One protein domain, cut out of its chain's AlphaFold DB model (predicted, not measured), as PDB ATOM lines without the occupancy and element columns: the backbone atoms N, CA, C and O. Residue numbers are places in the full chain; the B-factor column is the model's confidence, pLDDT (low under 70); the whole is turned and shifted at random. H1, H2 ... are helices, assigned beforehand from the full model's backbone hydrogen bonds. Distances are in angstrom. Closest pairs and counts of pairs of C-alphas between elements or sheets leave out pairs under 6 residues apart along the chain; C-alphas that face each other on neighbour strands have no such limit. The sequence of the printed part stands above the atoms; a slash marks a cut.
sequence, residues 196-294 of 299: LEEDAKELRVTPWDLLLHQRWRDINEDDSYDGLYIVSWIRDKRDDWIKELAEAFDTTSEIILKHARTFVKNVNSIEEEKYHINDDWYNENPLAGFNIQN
ATOM      1  N   LEU A 196      33.171  -8.903 -38.974       83.38
ATOM      2  CA  LEU A 196      33.529 -10.098 -38.199       83.38
ATOM      3  C   LEU A 196      34.421  -9.755 -36.993       83.38
ATOM      4  O   LEU A 196      34.296 -10.344 -35.918       83.38
ATOM      5  N   GLU A 197      35.343  -8.809 -37.175       84.00
ATOM      6  CA  GLU A 197      36.167  -8.311 -36.080       84.00
ATOM      7  C   GLU A 197      35.318  -7.511 -35.083       84.00
ATOM      8  O   GLU A 197      35.426  -7.759 -33.892       84.00
ATOM      9  N   GLU A 198      34.429  -6.614 -35.506       83.31
ATOM     10  CA  GLU A 198      33.540  -5.912 -34.565       83.31
ATOM     11  C   GLU A 198      32.636  -6.881 -33.776       83.31
ATOM     12  O   GLU A 198      32.563  -6.772 -32.553       83.31
ATOM     13  N   ASP A 199      32.064  -7.908 -34.407       84.06
ATOM     14  CA  ASP A 199      31.234  -8.909 -33.720       84.06
ATOM     15  C   ASP A 199      32.035  -9.678 -32.657       84.06
ATOM     16  O   ASP A 199      31.620  -9.826 -31.500       84.06
ATOM     17  N   ALA A 200      33.249 -10.116 -33.004       82.62
ATOM     18  CA  ALA A 200      34.145 -10.772 -32.057       82.62
ATOM     19  C   ALA A 200      34.510  -9.853 -30.874       82.62
ATOM     20  O   ALA A 200      34.761 -10.330 -29.763       82.62
ATOM     21  N   LYS A 201      34.511  -8.530 -31.092       79.50
ATOM     22  CA  LYS A 201      34.883  -7.506 -30.098       79.50
ATOM     23  C   LYS A 201      33.815  -7.423 -29.037       79.50
ATOM     24  O   LYS A 201      34.130  -7.431 -27.846       79.50
ATOM     25  N   GLU A 202      32.565  -7.342 -29.481       79.62
ATOM     26  CA  GLU A 202      31.390  -7.275 -28.619       79.62
ATOM     27  C   GLU A 202      31.304  -8.512 -27.723       79.62
ATOM     28  O   GLU A 202      31.035  -8.401 -26.523       79.62
ATOM     29  N   LEU A 203      31.646  -9.673 -28.284       78.75
ATOM     30  CA  LEU A 203      31.640 -10.963 -27.601       78.75
ATOM     31  C   LEU A 203      32.911 -11.254 -26.787       78.75
ATOM     32  O   LEU A 203      32.948 -12.235 -26.048       78.75
ATOM     33  N   ARG A 204      33.940 -10.399 -26.875       77.38
ATOM     34  CA  ARG A 204      35.246 -10.549 -26.198       77.38
ATOM     35  C   ARG A 204      35.987 -11.839 -26.545       77.38
ATOM     36  O   ARG A 204      36.682 -12.412 -25.706       77.38
ATOM     37  N   VAL A 205      35.881 -12.267 -27.794       79.50
ATOM     38  CA  VAL A 205      36.559 -13.453 -28.323       79.50
ATOM     39  C   VAL A 205      37.478 -13.071 -29.477       79.50
ATOM     40  O   VAL A 205      37.542 -11.914 -29.898       79.50
ATOM     41  N   THR A 206      38.242 -14.030 -29.988       82.38
ATOM     42  CA  THR A 206      38.996 -13.812 -31.223       82.38
ATOM     43  C   THR A 206      38.085 -14.025 -32.446       82.38
ATOM     44  O   THR A 206      37.151 -14.825 -32.364       82.38
ATOM     45  N   PRO A 207      38.344 -13.378 -33.599       83.81
ATOM     46  CA  PRO A 207      37.530 -13.575 -34.800       83.81
ATOM     47  C   PRO A 207      37.535 -15.023 -35.307       83.81
ATOM     48  O   PRO A 207      36.527 -15.509 -35.808       83.81
ATOM     49  N   TRP A 208      38.649 -15.746 -35.148       84.19
ATOM     50  CA  TRP A 208      38.702 -17.163 -35.515       84.19
ATOM     51  C   TRP A 208      38.010 -18.058 -34.486       84.19
ATOM     52  O   TRP A 208      37.462 -19.076 -34.884       84.19
ATOM     53  N   ASP A 209      37.985 -17.709 -33.195       86.12
ATOM     54  CA  ASP A 209      37.175 -18.457 -32.221       86.12
ATOM     55  C   ASP A 209      35.680 -18.235 -32.464       86.12
ATOM     56  O   ASP A 209      34.907 -19.179 -32.327       86.12
ATOM     57  N   LEU A 210      35.278 -17.028 -32.881       85.62
ATOM     58  CA  LEU A 210      33.914 -16.750 -33.335       85.62
ATOM     59  C   LEU A 210      33.545 -17.620 -34.542       85.62
ATOM     60  O   LEU A 210      32.518 -18.293 -34.509       85.62
ATOM     61  N   LEU A 211      34.422 -17.667 -35.549       84.00
ATOM     62  CA  LEU A 211      34.259 -18.529 -36.720       84.00
ATOM     63  C   LEU A 211      34.140 -20.012 -36.323       84.00
ATOM     64  O   LEU A 211      33.191 -20.691 -36.700       84.00
ATOM     65  N   LEU A 212      35.086 -20.522 -35.528       84.94
ATOM     66  CA  LEU A 212      35.100 -21.920 -35.086       84.94
ATOM     67  C   LEU A 212      33.849 -22.276 -34.273       84.94
ATOM     68  O   LEU A 212      33.294 -23.358 -34.446       84.94
ATOM     69  N   HIS A 213      33.399 -21.365 -33.412       86.50
ATOM     70  CA  HIS A 213      32.187 -21.543 -32.623       86.50
ATOM     71  C   HIS A 213      30.935 -21.590 -33.502       86.50
ATOM     72  O   HIS A 213      30.083 -22.448 -33.295       86.50
ATOM     73  N   GLN A 214      30.817 -20.710 -34.497       81.38
ATOM     74  CA  GLN A 214      29.695 -20.747 -35.440       81.38
ATOM     75  C   GLN A 214      29.651 -22.061 -36.208       81.38
ATOM     76  O   GLN A 214      28.598 -22.681 -36.285       81.38
ATOM     77  N   ARG A 215      30.808 -22.556 -36.657       79.56
ATOM     78  CA  ARG A 215      30.892 -23.876 -37.292       79.56
ATOM     79  C   ARG A 215      30.475 -25.006 -36.375       79.56
ATOM     80  O   ARG A 215      29.740 -25.895 -36.794       79.56
ATOM     81  N   TRP A 216      30.913 -24.958 -35.124       83.50
ATOM     82  CA  TRP A 216      30.477 -25.922 -34.129       83.50
ATOM     83  C   TRP A 216      28.951 -25.880 -33.941       83.50
ATOM     84  O   TRP A 216      28.318 -26.932 -33.938       83.50
ATOM     85  N   ARG A 217      28.348 -24.687 -33.861       82.50
ATOM     86  CA  ARG A 217      26.892 -24.519 -33.714       82.50
ATOM     87  C   ARG A 217      26.107 -25.054 -34.905       82.50
ATOM     88  O   ARG A 217      25.162 -25.802 -34.692       82.50
ATOM     89  N   ASP A 218      26.527 -24.721 -36.124       77.25
ATOM     90  CA  ASP A 218      25.874 -25.179 -37.356       77.25
ATOM     91  C   ASP A 218      25.824 -26.711 -37.430       77.25
ATOM     92  O   ASP A 218      24.807 -27.290 -37.802       77.25
ATOM     93  N   ILE A 219      26.922 -27.377 -37.057       76.44
ATOM     94  CA  ILE A 219      27.037 -28.842 -37.085       76.44
ATOM     95  C   ILE A 219      26.204 -29.499 -35.982       76.44
ATOM     96  O   ILE A 219      25.658 -30.580 -36.187       76.44
ATOM     97  N   ASN A 220      26.129 -28.869 -34.810       79.88
ATOM     98  CA  ASN A 220      25.419 -29.410 -33.651       79.88
ATOM     99  C   ASN A 220      23.953 -28.951 -33.577       79.88
ATOM    100  O   ASN A 220      23.294 -29.241 -32.581       79.88
ATOM    101  N   GLU A 221      23.457 -28.244 -34.601       79.00
ATOM    102  CA  GLU A 221      22.104 -27.669 -34.650       79.00
ATOM    103  C   GLU A 221      21.778 -26.833 -33.393       79.00
ATOM    104  O   GLU A 221      20.670 -26.853 -32.859       79.00
ATOM    105  N   ASP A 222      22.780 -26.107 -32.882       74.69
ATOM    106  CA  ASP A 222      22.663 -25.326 -31.652       74.69
ATOM    107  C   ASP A 222      22.248 -23.880 -31.955       74.69
ATOM    108  O   ASP A 222      23.066 -22.996 -32.235       74.69
ATOM    109  N   ASP A 223      20.951 -23.614 -31.845       69.19
ATOM    110  CA  ASP A 223      20.366 -22.290 -32.076       69.19
ATOM    111  C   ASP A 223      20.618 -21.283 -30.935       69.19
ATOM    112  O   ASP A 223      20.230 -20.115 -31.051       69.19
ATOM    113  N   SER A 224      21.299 -21.667 -29.847       65.81
ATOM    114  CA  SER A 224      21.585 -20.741 -28.747       65.81
ATOM    115  C   SER A 224      22.630 -19.692 -29.153       65.81
ATOM    116  O   SER A 224      23.827 -19.948 -29.282       65.81
ATOM    117  N   TYR A 225      22.164 -18.461 -29.386       60.72
ATOM    118  CA  TYR A 225      23.026 -17.293 -29.531       60.72
ATOM    119  C   TYR A 225      22.881 -16.392 -28.313       60.72
ATOM    120  O   TYR A 225      22.022 -15.511 -28.260       60.72
ATOM    121  N   ASP A 226      23.751 -16.597 -27.330       64.38
ATOM    122  CA  ASP A 226      24.058 -15.565 -26.355       64.38
ATOM    123  C   ASP A 226      25.580 -15.466 -26.166       64.38
ATOM    124  O   ASP A 226      26.323 -16.440 -26.289       64.38
ATOM    125  N   GLY A 227      26.090 -14.256 -25.932       63.03
ATOM    126  CA  GLY A 227      27.534 -14.039 -25.793       63.03
ATOM    127  C   GLY A 227      28.157 -14.695 -24.554       63.03
ATOM    128  O   GLY A 227      29.379 -14.775 -24.458       63.03
ATOM    129  N   LEU A 228      27.346 -15.190 -23.613       65.31
ATOM    130  CA  LEU A 228      27.823 -15.968 -22.465       65.31
ATOM    131  C   LEU A 228      28.162 -17.408 -22.877       65.31
ATOM    132  O   LEU A 228      29.077 -18.020 -22.312       65.31
ATOM    133  N   TYR A 229      27.463 -17.925 -23.885       79.62
ATOM    134  CA  TYR A 229      27.636 -19.269 -24.401       79.62
ATOM    135  C   TYR A 229      28.986 -19.453 -25.090       79.62
ATOM    136  O   TYR A 229      29.720 -20.374 -24.735       79.62
ATOM    137  N   ILE A 230      29.383 -18.537 -25.981       84.19
ATOM    138  CA  ILE A 230      30.662 -18.663 -26.702       84.19
ATOM    139  C   ILE A 230      31.868 -18.646 -25.757       84.19
ATOM    140  O   ILE A 230      32.792 -19.436 -25.922       84.19
ATOM    141  N   VAL A 231      31.864 -17.798 -24.725       81.69
ATOM    142  CA  VAL A 231      32.959 -17.745 -23.741       81.69
ATOM    143  C   VAL A 231      33.063 -19.061 -22.969       81.69
ATOM    144  O   VAL A 231      34.165 -19.568 -22.742       81.69
ATOM    145  N   SER A 232      31.920 -19.640 -22.597       82.94
ATOM    146  CA  SER A 232      31.864 -20.945 -21.934       82.94
ATOM    147  C   SER A 232      32.331 -22.061 -22.873       82.94
ATOM    148  O   SER A 232      33.151 -22.886 -22.481       82.94
ATOM    149  N   TRP A 233      31.911 -22.035 -24.140       87.50
ATOM    150  CA  TRP A 233      32.369 -22.968 -25.169       87.50
ATOM    151  C   TRP A 233      33.886 -22.888 -25.394       87.50
ATOM    152  O   TRP A 233      34.552 -23.922 -25.429       87.50
ATOM    153  N   ILE A 234      34.462 -21.682 -25.467       84.69
ATOM    154  CA  ILE A 234      35.915 -21.494 -25.606       84.69
ATOM    155  C   ILE A 234      36.661 -22.138 -24.439       84.69
ATOM    156  O   ILE A 234      37.692 -22.775 -24.639       84.69
ATOM    157  N   ARG A 235      36.152 -21.961 -23.218       82.94
ATOM    158  CA  ARG A 235      36.776 -22.502 -22.008       82.94
ATOM    159  C   ARG A 235      36.680 -24.025 -21.940       82.94
ATOM    160  O   ARG A 235      37.649 -24.657 -21.531       82.94
ATOM    161  N   ASP A 236      35.528 -24.576 -22.308       85.25
ATOM    162  CA  ASP A 236      35.162 -25.947 -21.943       85.25
ATOM    163  C   ASP A 236      35.240 -26.937 -23.118       85.25
ATOM    164  O   ASP A 236      35.327 -28.136 -22.878       85.25
ATOM    165  N   LYS A 237      35.184 -26.468 -24.374       87.38
ATOM    166  CA  LYS A 237      35.024 -27.334 -25.559       87.38
ATOM    167  C   LYS A 237      35.981 -27.048 -26.712       87.38
ATOM    168  O   LYS A 237      36.258 -27.951 -27.492       87.38
ATOM    169  N   ARG A 238      36.480 -25.817 -26.857       88.25
ATOM    170  CA  ARG A 238      37.258 -25.395 -28.038       88.25
ATOM    171  C   ARG A 238      38.427 -26.312 -28.370       88.25
ATOM    172  O   ARG A 238      38.585 -26.690 -29.525       88.25
ATOM    173  N   ASP A 239      39.275 -26.613 -27.392       88.75
ATOM    174  CA  ASP A 239      40.506 -27.359 -27.662       88.75
ATOM    175  C   ASP A 239      40.208 -28.820 -28.015       88.75
ATOM    176  O   ASP A 239      40.884 -29.386 -28.870       88.75
ATOM    177  N   ASP A 240      39.178 -29.411 -27.409       89.56
ATOM    178  CA  ASP A 240      38.737 -30.768 -27.735       89.56
ATOM    179  C   ASP A 240      38.082 -30.809 -29.115       89.56
ATOM    180  O   ASP A 240      38.455 -31.644 -29.931       89.56
ATOM    181  N   TRP A 241      37.248 -29.817 -29.444       87.06
ATOM    182  CA  TRP A 241      36.707 -29.665 -30.793       87.06
ATOM    183  C   TRP A 241      37.817 -29.563 -31.841       87.06
ATOM    184  O   TRP A 241      37.812 -30.298 -32.819       87.06
ATOM    185  N   ILE A 242      38.822 -28.706 -31.630       87.38
ATOM    186  CA  ILE A 242      39.951 -28.560 -32.563       87.38
ATOM    187  C   ILE A 242      40.731 -29.875 -32.722       87.38
ATOM    188  O   ILE A 242      41.225 -30.147 -33.819       87.38
ATOM    189  N   LYS A 243      40.879 -30.678 -31.660       88.25
ATOM    190  CA  LYS A 243      41.506 -32.007 -31.756       88.25
ATOM    191  C   LYS A 243      40.652 -32.968 -32.570       88.25
ATOM    192  O   LYS A 243      41.198 -33.614 -33.454       88.25
ATOM    193  N   GLU A 244      39.340 -33.000 -32.342       86.12
ATOM    194  CA  GLU A 244      38.413 -33.801 -33.149       86.12
ATOM    195  C   GLU A 244      38.526 -33.432 -34.638       86.12
ATOM    196  O   GLU A 244      38.597 -34.319 -35.489       86.12
ATOM    197  N   LEU A 245      38.648 -32.137 -34.971       82.62
ATOM    198  CA  LEU A 245      38.890 -31.717 -36.360       82.62
ATOM    199  C   LEU A 245      40.257 -32.174 -36.866       82.62
ATOM    200  O   LEU A 245      40.384 -32.598 -38.009       82.62
ATOM    201  N   ALA A 246      41.294 -32.055 -36.042       83.00
ATOM    202  CA  ALA A 246      42.636 -32.469 -36.425       83.00
ATOM    203  C   ALA A 246      42.680 -33.972 -36.752       83.00
ATOM    204  O   ALA A 246      43.235 -34.355 -37.780       83.00
ATOM    205  N   GLU A 247      42.028 -34.799 -35.935       83.06
ATOM    206  CA  GLU A 247      41.909 -36.245 -36.141       83.06
ATOM    207  C   GLU A 247      41.087 -36.584 -37.390       83.06
ATOM    208  O   GLU A 247      41.526 -37.383 -38.216       83.06
ATOM    209  N   ALA A 248      39.929 -35.940 -37.574       81.00
ATOM    210  CA  ALA A 248      39.054 -36.190 -38.720       81.00
ATOM    211  C   ALA A 248      39.718 -35.877 -40.074       81.00
ATOM    212  O   ALA A 248      39.368 -36.482 -41.087       81.00
ATOM    213  N   PHE A 249      40.675 -34.946 -40.092       77.19
ATOM    214  CA  PHE A 249      41.361 -34.485 -41.301       77.19
ATOM    215  C   PHE A 249      42.816 -34.957 -41.418       77.19
ATOM    216  O   PHE A 249      43.525 -34.457 -42.291       77.19
ATOM    217  N   ASP A 250      43.264 -35.886 -40.565       79.31
ATOM    218  CA  ASP A 250      44.653 -36.379 -40.528       79.31
ATOM    219  C   ASP A 250      45.679 -35.226 -40.519       79.31
ATOM    220  O   ASP A 250      46.595 -35.118 -41.338       79.31
ATOM    221  N   THR A 251      45.453 -34.268 -39.620       82.19
ATOM    222  CA  THR A 251      46.219 -33.025 -39.529       82.19
ATOM    223  C   THR A 251      46.503 -32.649 -38.073       82.19
ATOM    224  O   THR A 251      46.298 -33.438 -37.156       82.19
ATOM    225  N   THR A 252      47.021 -31.443 -37.829       82.62
ATOM    226  CA  THR A 252      47.322 -30.957 -36.475       82.62
ATOM    227  C   THR A 252      46.414 -29.802 -36.073       82.62
ATOM    228  O   THR A 252      45.993 -28.995 -36.904       82.62
ATOM    229  N   SER A 253      46.174 -29.649 -34.769       83.56
ATOM    230  CA  SER A 253      45.437 -28.504 -34.213       83.56
ATOM    231  C   SER A 253      46.042 -27.153 -34.620       83.56
ATOM    232  O   SER A 253      45.321 -26.172 -34.804       83.56
ATOM    233  N   GLU A 254      47.365 -27.091 -34.803       81.75
ATOM    234  CA  GLU A 254      48.049 -25.894 -35.296       81.75
ATOM    235  C   GLU A 254      47.644 -25.561 -36.736       81.75
ATOM    236  O   GLU A 254      47.383 -24.395 -37.046       81.75
ATOM    237  N   ILE A 255      47.550 -26.570 -37.606       80.38
ATOM    238  CA  ILE A 255      47.090 -26.396 -38.984       80.38
ATOM    239  C   ILE A 255      45.633 -25.924 -38.982       80.38
ATOM    240  O   ILE A 255      45.342 -24.913 -39.616       80.38
ATOM    241  N   ILE A 256      44.746 -26.541 -38.193       81.75
ATOM    242  CA  ILE A 256      43.349 -26.086 -38.052       81.75
ATOM    243  C   ILE A 256      43.280 -24.597 -37.676       81.75
ATOM    244  O   ILE A 256      42.619 -23.800 -38.348       81.75
ATOM    245  N   LEU A 257      44.017 -24.186 -36.639       83.25
ATOM    246  CA  LEU A 257      44.048 -22.794 -36.187       83.25
ATOM    247  C   LEU A 257      44.632 -21.847 -37.238       83.25
ATOM    248  O   LEU A 257      44.120 -20.745 -37.442       83.25
ATOM    249  N   LYS A 258      45.696 -22.259 -37.931       81.81
ATOM    250  CA  LYS A 258      46.302 -21.478 -39.015       81.81
ATOM    251  C   LYS A 258      45.318 -21.258 -40.161       81.81
ATOM    252  O   LYS A 258      45.274 -20.165 -40.728       81.81
ATOM    253  N   HIS A 259      44.527 -22.272 -40.489       79.44
ATOM    254  CA  HIS A 259      43.497 -22.191 -41.514       79.44
ATOM    255  C   HIS A 259      42.371 -21.240 -41.099       79.44
ATOM    256  O   HIS A 259      42.038 -20.350 -41.879       79.44
ATOM    257  N   ALA A 260      41.877 -21.336 -39.859       82.19
ATOM    258  CA  ALA A 260      40.877 -20.405 -39.324       82.19
ATOM    259  C   ALA A 260      41.363 -18.947 -39.384       82.19
ATOM    260  O   ALA A 260      40.663 -18.061 -39.869       82.19
ATOM    261  N   ARG A 261      42.607 -18.689 -38.962       82.00
ATOM    262  CA  ARG A 261      43.215 -17.348 -39.026       82.00
ATOM    263  C   ARG A 261      43.360 -16.840 -40.454       82.00
ATOM    264  O   ARG A 261      43.098 -15.675 -40.723       82.00
ATOM    265  N   THR A 262      43.803 -17.702 -41.366       79.44
ATOM    266  CA  THR A 262      43.963 -17.339 -42.780       79.44
ATOM    267  C   THR A 262      42.611 -17.001 -43.397       79.44
ATOM    268  O   THR A 262      42.516 -16.057 -44.171       79.44
ATOM    269  N   PHE A 263      41.560 -17.716 -43.000       77.06
ATOM    270  CA  PHE A 263      40.199 -17.425 -43.421       77.06
ATOM    271  C   PHE A 263      39.719 -16.051 -42.944       77.06
ATOM    272  O   PHE A 263      39.305 -15.239 -43.765       77.06
ATOM    273  N   VAL A 264      39.884 -15.744 -41.653       78.44
ATOM    274  CA  VAL A 264      39.555 -14.427 -41.069       78.44
ATOM    275  C   VAL A 264      40.232 -13.269 -41.816       78.44
ATOM    276  O   VAL A 264      39.662 -12.189 -41.919       78.44
ATOM    277  N   LYS A 265      41.441 -13.460 -42.360       76.12
ATOM    278  CA  LYS A 265      42.125 -12.411 -43.144       76.12
ATOM    279  C   LYS A 265      41.410 -12.079 -44.454       76.12
ATOM    280  O   LYS A 265      41.561 -10.963 -44.946       76.12
ATOM    281  N   ASN A 266      40.677 -13.038 -45.013       73.31
ATOM    282  CA  ASN A 266      40.068 -12.952 -46.338       73.31
ATOM    283  C   ASN A 266      38.567 -12.637 -46.303       73.31
ATOM    284  O   ASN A 266      37.981 -12.452 -47.365       73.31
ATOM    285  N   VAL A 267      37.957 -12.591 -45.119       70.31
ATOM    286  CA  VAL A 267      36.509 -12.445 -44.936       70.31
ATOM    287  C   VAL A 267      36.210 -11.240 -44.053       70.31
ATOM    288  O   VAL A 267      36.837 -11.082 -43.006       70.31
ATOM    289  N   ASN A 268      35.258 -10.387 -44.456       72.38
ATOM    290  CA  ASN A 268      34.890  -9.207 -43.670       72.38
ATOM    291  C   ASN A 268      33.651  -9.419 -42.794       72.38
ATOM    292  O   ASN A 268      33.490  -8.687 -41.819       72.38
ATOM    293  N   SER A 269      32.786 -10.388 -43.105       69.56
ATOM    294  CA  SER A 269      31.612 -10.738 -42.293       69.56
ATOM    295  C   SER A 269      31.334 -12.243 -42.303       69.56
ATOM    296  O   SER A 269      31.792 -12.969 -43.179       69.56
ATOM    297  N   ILE A 270      30.556 -12.723 -41.339       67.88
ATOM    298  CA  ILE A 270      30.186 -14.141 -41.240       67.88
ATOM    299  C   ILE A 270      29.383 -14.581 -42.471       67.88
ATOM    300  O   ILE A 270      29.549 -15.681 -42.974       67.88
ATOM    301  N   GLU A 271      28.542 -13.711 -43.026       69.06
ATOM    302  CA  GLU A 271      27.723 -14.007 -44.206       69.06
ATOM    303  C   GLU A 271      28.557 -14.131 -45.490       69.06
ATOM    304  O   GLU A 271      28.205 -14.898 -46.392       69.06
ATOM    305  N   GLU A 272      29.669 -13.392 -45.573       67.25
ATOM    306  CA  GLU A 272      30.627 -13.457 -46.681       67.25
ATOM    307  C   GLU A 272      31.355 -14.808 -46.744       67.25
ATOM    308  O   GLU A 272      31.829 -15.200 -47.814       67.25
ATOM    309  N   GLU A 273      31.371 -15.569 -45.644       62.78
ATOM    310  CA  GLU A 273      31.948 -16.912 -45.594       62.78
ATOM    311  C   GLU A 273      31.399 -17.793 -46.719       62.78
ATOM    312  O   GLU A 273      32.170 -18.391 -47.465       62.78
ATOM    313  N   LYS A 274      30.078 -17.780 -46.934       59.09
ATOM    314  CA  LYS A 274      29.397 -18.597 -47.952       59.09
ATOM    315  C   LYS A 274      29.881 -18.340 -49.387       59.09
ATOM    316  O   LYS A 274      29.692 -19.203 -50.240       59.09
ATOM    317  N   TYR A 275      30.473 -17.175 -49.651       54.03
ATOM    318  CA  TYR A 275      30.915 -16.739 -50.980       54.03
ATOM    319  C   TYR A 275      32.441 -16.779 -51.161       54.03
ATOM    320  O   TYR A 275      32.914 -16.848 -52.292       54.03
ATOM    321  N   HIS A 276      33.215 -16.759 -50.069       53.62
ATOM    322  CA  HIS A 276      34.673 -16.963 -50.087       53.62
ATOM    323  C   HIS A 276      35.081 -18.437 -50.025       53.62
ATOM    324  O   HIS A 276      36.233 -18.790 -50.287       53.62
ATOM    325  N   ILE A 277      34.113 -19.299 -49.738       51.00
ATOM    326  CA  ILE A 277      34.181 -20.733 -49.945       51.00
ATOM    327  C   ILE A 277      33.983 -21.021 -51.444       51.00
ATOM    328  O   ILE A 277      32.893 -21.355 -51.896       51.00
ATOM    329  N   ASN A 278      35.026 -20.814 -52.244       42.50
ATOM    330  CA  ASN A 278      35.041 -21.222 -53.652       42.50
ATOM    331  C   ASN A 278      35.576 -22.661 -53.771       42.50
ATOM    332  O   ASN A 278      36.406 -23.072 -52.956       42.50
ATOM    333  N   ASP A 279      35.121 -23.405 -54.784       43.81
ATOM    334  CA  ASP A 279      35.267 -24.869 -54.925       43.81
ATOM    335  C   ASP A 279      36.708 -25.422 -54.789       43.81
ATOM    336  O   ASP A 279      36.890 -26.554 -54.341       43.81
ATOM    337  N   ASP A 280      37.744 -24.626 -55.078       45.16
ATOM    338  CA  ASP A 280      39.150 -25.047 -54.962       45.16
ATOM    339  C   ASP A 280      39.691 -25.018 -53.517       45.16
ATOM    340  O   ASP A 280      40.591 -25.783 -53.168       45.16
ATOM    341  N   TRP A 281      39.130 -24.173 -52.643       46.78
ATOM    342  CA  TRP A 281      39.592 -24.002 -51.255       46.78
ATOM    343  C   TRP A 281      39.254 -25.206 -50.362       46.78
ATOM    344  O   TRP A 281      39.909 -25.454 -49.347       46.78
ATOM    345  N   TYR A 282      38.252 -25.984 -50.763       49.03
ATOM    346  CA  TYR A 282      37.791 -27.164 -50.047       49.03
ATOM    347  C   TYR A 282      38.782 -28.321 -50.014       49.03
ATOM    348  O   TYR A 282      38.848 -29.036 -49.016       49.03
ATOM    349  N   ASN A 283      39.551 -28.501 -51.087       48.38
ATOM    350  CA  ASN A 283      40.469 -29.632 -51.207       48.38
ATOM    351  C   ASN A 283      41.691 -29.494 -50.286       48.38
ATOM    352  O   ASN A 283      42.361 -30.482 -50.004       48.38
ATOM    353  N   GLU A 284      41.970 -28.278 -49.807       49.94
ATOM    354  CA  GLU A 284      43.162 -27.964 -49.016       49.94
ATOM    355  C   GLU A 284      42.842 -27.512 -47.586       49.94
ATOM    356  O   GLU A 284      43.766 -27.337 -46.792       49.94
ATOM    357  N   ASN A 285      41.568 -27.305 -47.224       55.81
ATOM    358  CA  ASN A 285      41.203 -26.728 -45.932       55.81
ATOM    359  C   ASN A 285      40.281 -27.633 -45.094       55.81
ATOM    360  O   ASN A 285      39.113 -27.802 -45.444       55.81
ATOM    361  N   PRO A 286      40.746 -28.120 -43.929       56.03
ATOM    362  CA  PRO A 286      39.932 -28.903 -43.003       56.03
ATOM    363  C   PRO A 286      38.606 -28.229 -42.620       56.03
ATOM    364  O   PRO A 286      37.568 -28.877 -42.623       56.03
ATOM    365  N   LEU A 287      38.609 -26.908 -42.384       53.41
ATOM    366  CA  LEU A 287      37.408 -26.127 -42.039       53.41
ATOM    367  C   LEU A 287      36.433 -25.976 -43.207       53.41
ATOM    368  O   LEU A 287      35.226 -25.895 -42.999       53.41
ATOM    369  N   ALA A 288      36.948 -25.976 -44.433       52.50
ATOM    370  CA  ALA A 288      36.117 -26.032 -45.623       52.50
ATOM    371  C   ALA A 288      35.511 -27.428 -45.790       52.50
ATOM    372  O   ALA A 288      34.319 -27.543 -46.049       52.50
ATOM    373  N   GLY A 289      36.293 -28.494 -45.586       50.31
ATOM    374  CA  GLY A 289      35.841 -29.884 -45.690       50.31
ATOM    375  C   GLY A 289      34.609 -30.208 -44.837       50.31
ATOM    376  O   GLY A 289      33.750 -30.968 -45.286       50.31
ATOM    377  N   PHE A 290      34.444 -29.547 -43.683       51.94
ATOM    378  CA  PHE A 290      33.222 -29.628 -42.865       51.94
ATOM    379  C   PHE A 290      31.946 -29.207 -43.608       51.94
ATOM    380  O   PHE A 290      30.874 -29.742 -43.340       51.94
ATOM    381  N   ASN A 291      32.045 -28.300 -44.582       45.38
ATOM    382  CA  ASN A 291      30.917 -27.869 -45.404       45.38
ATOM    383  C   ASN A 291      30.665 -28.778 -46.629       45.38
ATOM    384  O   ASN A 291      29.586 -28.693 -47.214       45.38
ATOM    385  N   ILE A 292      31.610 -29.638 -47.048       37.09
ATOM    386  CA  ILE A 292      31.443 -30.484 -48.252       37.09
ATOM    387  C   ILE A 292      30.817 -31.857 -47.983       37.09
ATOM    388  O   ILE A 292      30.321 -32.486 -48.917       37.09
ATOM    389  N   GLN A 293      30.716 -32.308 -46.732       37.91
ATOM    390  CA  GLN A 293      30.082 -33.605 -46.453       37.91
ATOM    391  C   GLN A 293      28.550 -33.560 -46.314       37.91
ATOM    392  O   GLN A 293      27.904 -34.581 -46.539       37.91
ATOM    393  N   ASN A 294      27.927 -32.390 -46.117       41.25
ATOM    394  CA  ASN A 294      26.468 -32.292 -45.919       41.25
ATOM    395  C   ASN A 294      25.646 -31.822 -47.136       41.25
ATOM    396  O   ASN A 294      24.498 -31.404 -46.997       41.25
TER     397      ASN A 294
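Overview. This is residues 196 to 294 of the 299 residues of an uncharacterized protein of Peribacillus simplex (UniProt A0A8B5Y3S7). Short helices cluster round H2, which lies in the middle: H1 packs on its beginning, and H3 and H5 pack on its first half from different sides, each nearly at right angles to it. H4 makes a corner with the beginning of H5, H7 packs on residues 256 to 260 of H5, and the short H6 lies near the last residue of H5. The printed part has 99 residues with seven named helices, H1 to H7 in chain order, and no named strand; its class is all helix. It is compact, with a radius of gyration of the C-alphas of 12.8 A, and rounded, spanning 34 by 27 by 24 A.

Along the chain. H1 is residues 196 to 202, 10.2 A from first to last C-alpha, and begins at C-alpha 196 (33.529, -10.098, -38.199). H2, residues 207 to 219, measures 18.7 A. H3 is residues 227 to 236, 14.7 A, and H4 is residues 238 to 248, 15.3 A. H5, residues 253 to 266, is the longest helix, 20.4 A, with C-alpha 253 at (45.437, -28.504, -34.213). H6 is residues 273 to 276, 5.3 A. H7, residues 286 to 294, measures 14.2 A and ends at C-alpha 294 (26.468, -32.292, -45.919).

Arrangement. H2 and H5 are the hubs, each touching three helices. H1 touches H2, about perpendicular at 84 degrees; their closest C-alphas, of Ala 200 and Pro 207, are 5.2 A apart. H2 touches H3 with residues 209 to 213 alone, about perpendicular at 89 degrees, the closest C-alphas being those of His 213 and Ile 230, 6.8 A apart. H2 touches H5 with residues 207 to 212 alone, at 74 degrees, about perpendicular; the closest C-alphas are those of Trp 208 and Ala 260, 5.5 A. H5 touches H4 with residues 253 to 257 alone, about perpendicular at 78 degrees, closest at the C-alphas of Ala 246 and Ser 253, 5.3 A. H5 touches H7 with residues 256 to 260 alone, about perpendicular at 85 degrees, closest at the C-alphas of Ile 256 and Pro 286, 6.6 A. H5 and H6 are close but not clearly touching, with the C-alphas of Asn 266 and His 276 7.7 A apart. H2 and H7 are near each other, while H3 and H4 meet only through their link. Among the pairs that stay apart are H1 and H7, and H3 and H5. Every O i to N i+4 pair is within hydrogen-bond range in H1, H2 and H4, against 5 of 6 in H3, 9 of 10 in H5 and 1 of 5 in H7, where 3 of 6 O i to N i+3 pairs are; H6 is too short for an O i to N i+4 pair.

Size, cuts and confidence. The two C-alphas farthest apart, of Leu 228 and Asp 280, are 35.6 A apart. The printed part has no cut, and no link is long. The mean pLDDT of the printed part is 73.1; residues 223 to 228 and 269 to 294 are under 70.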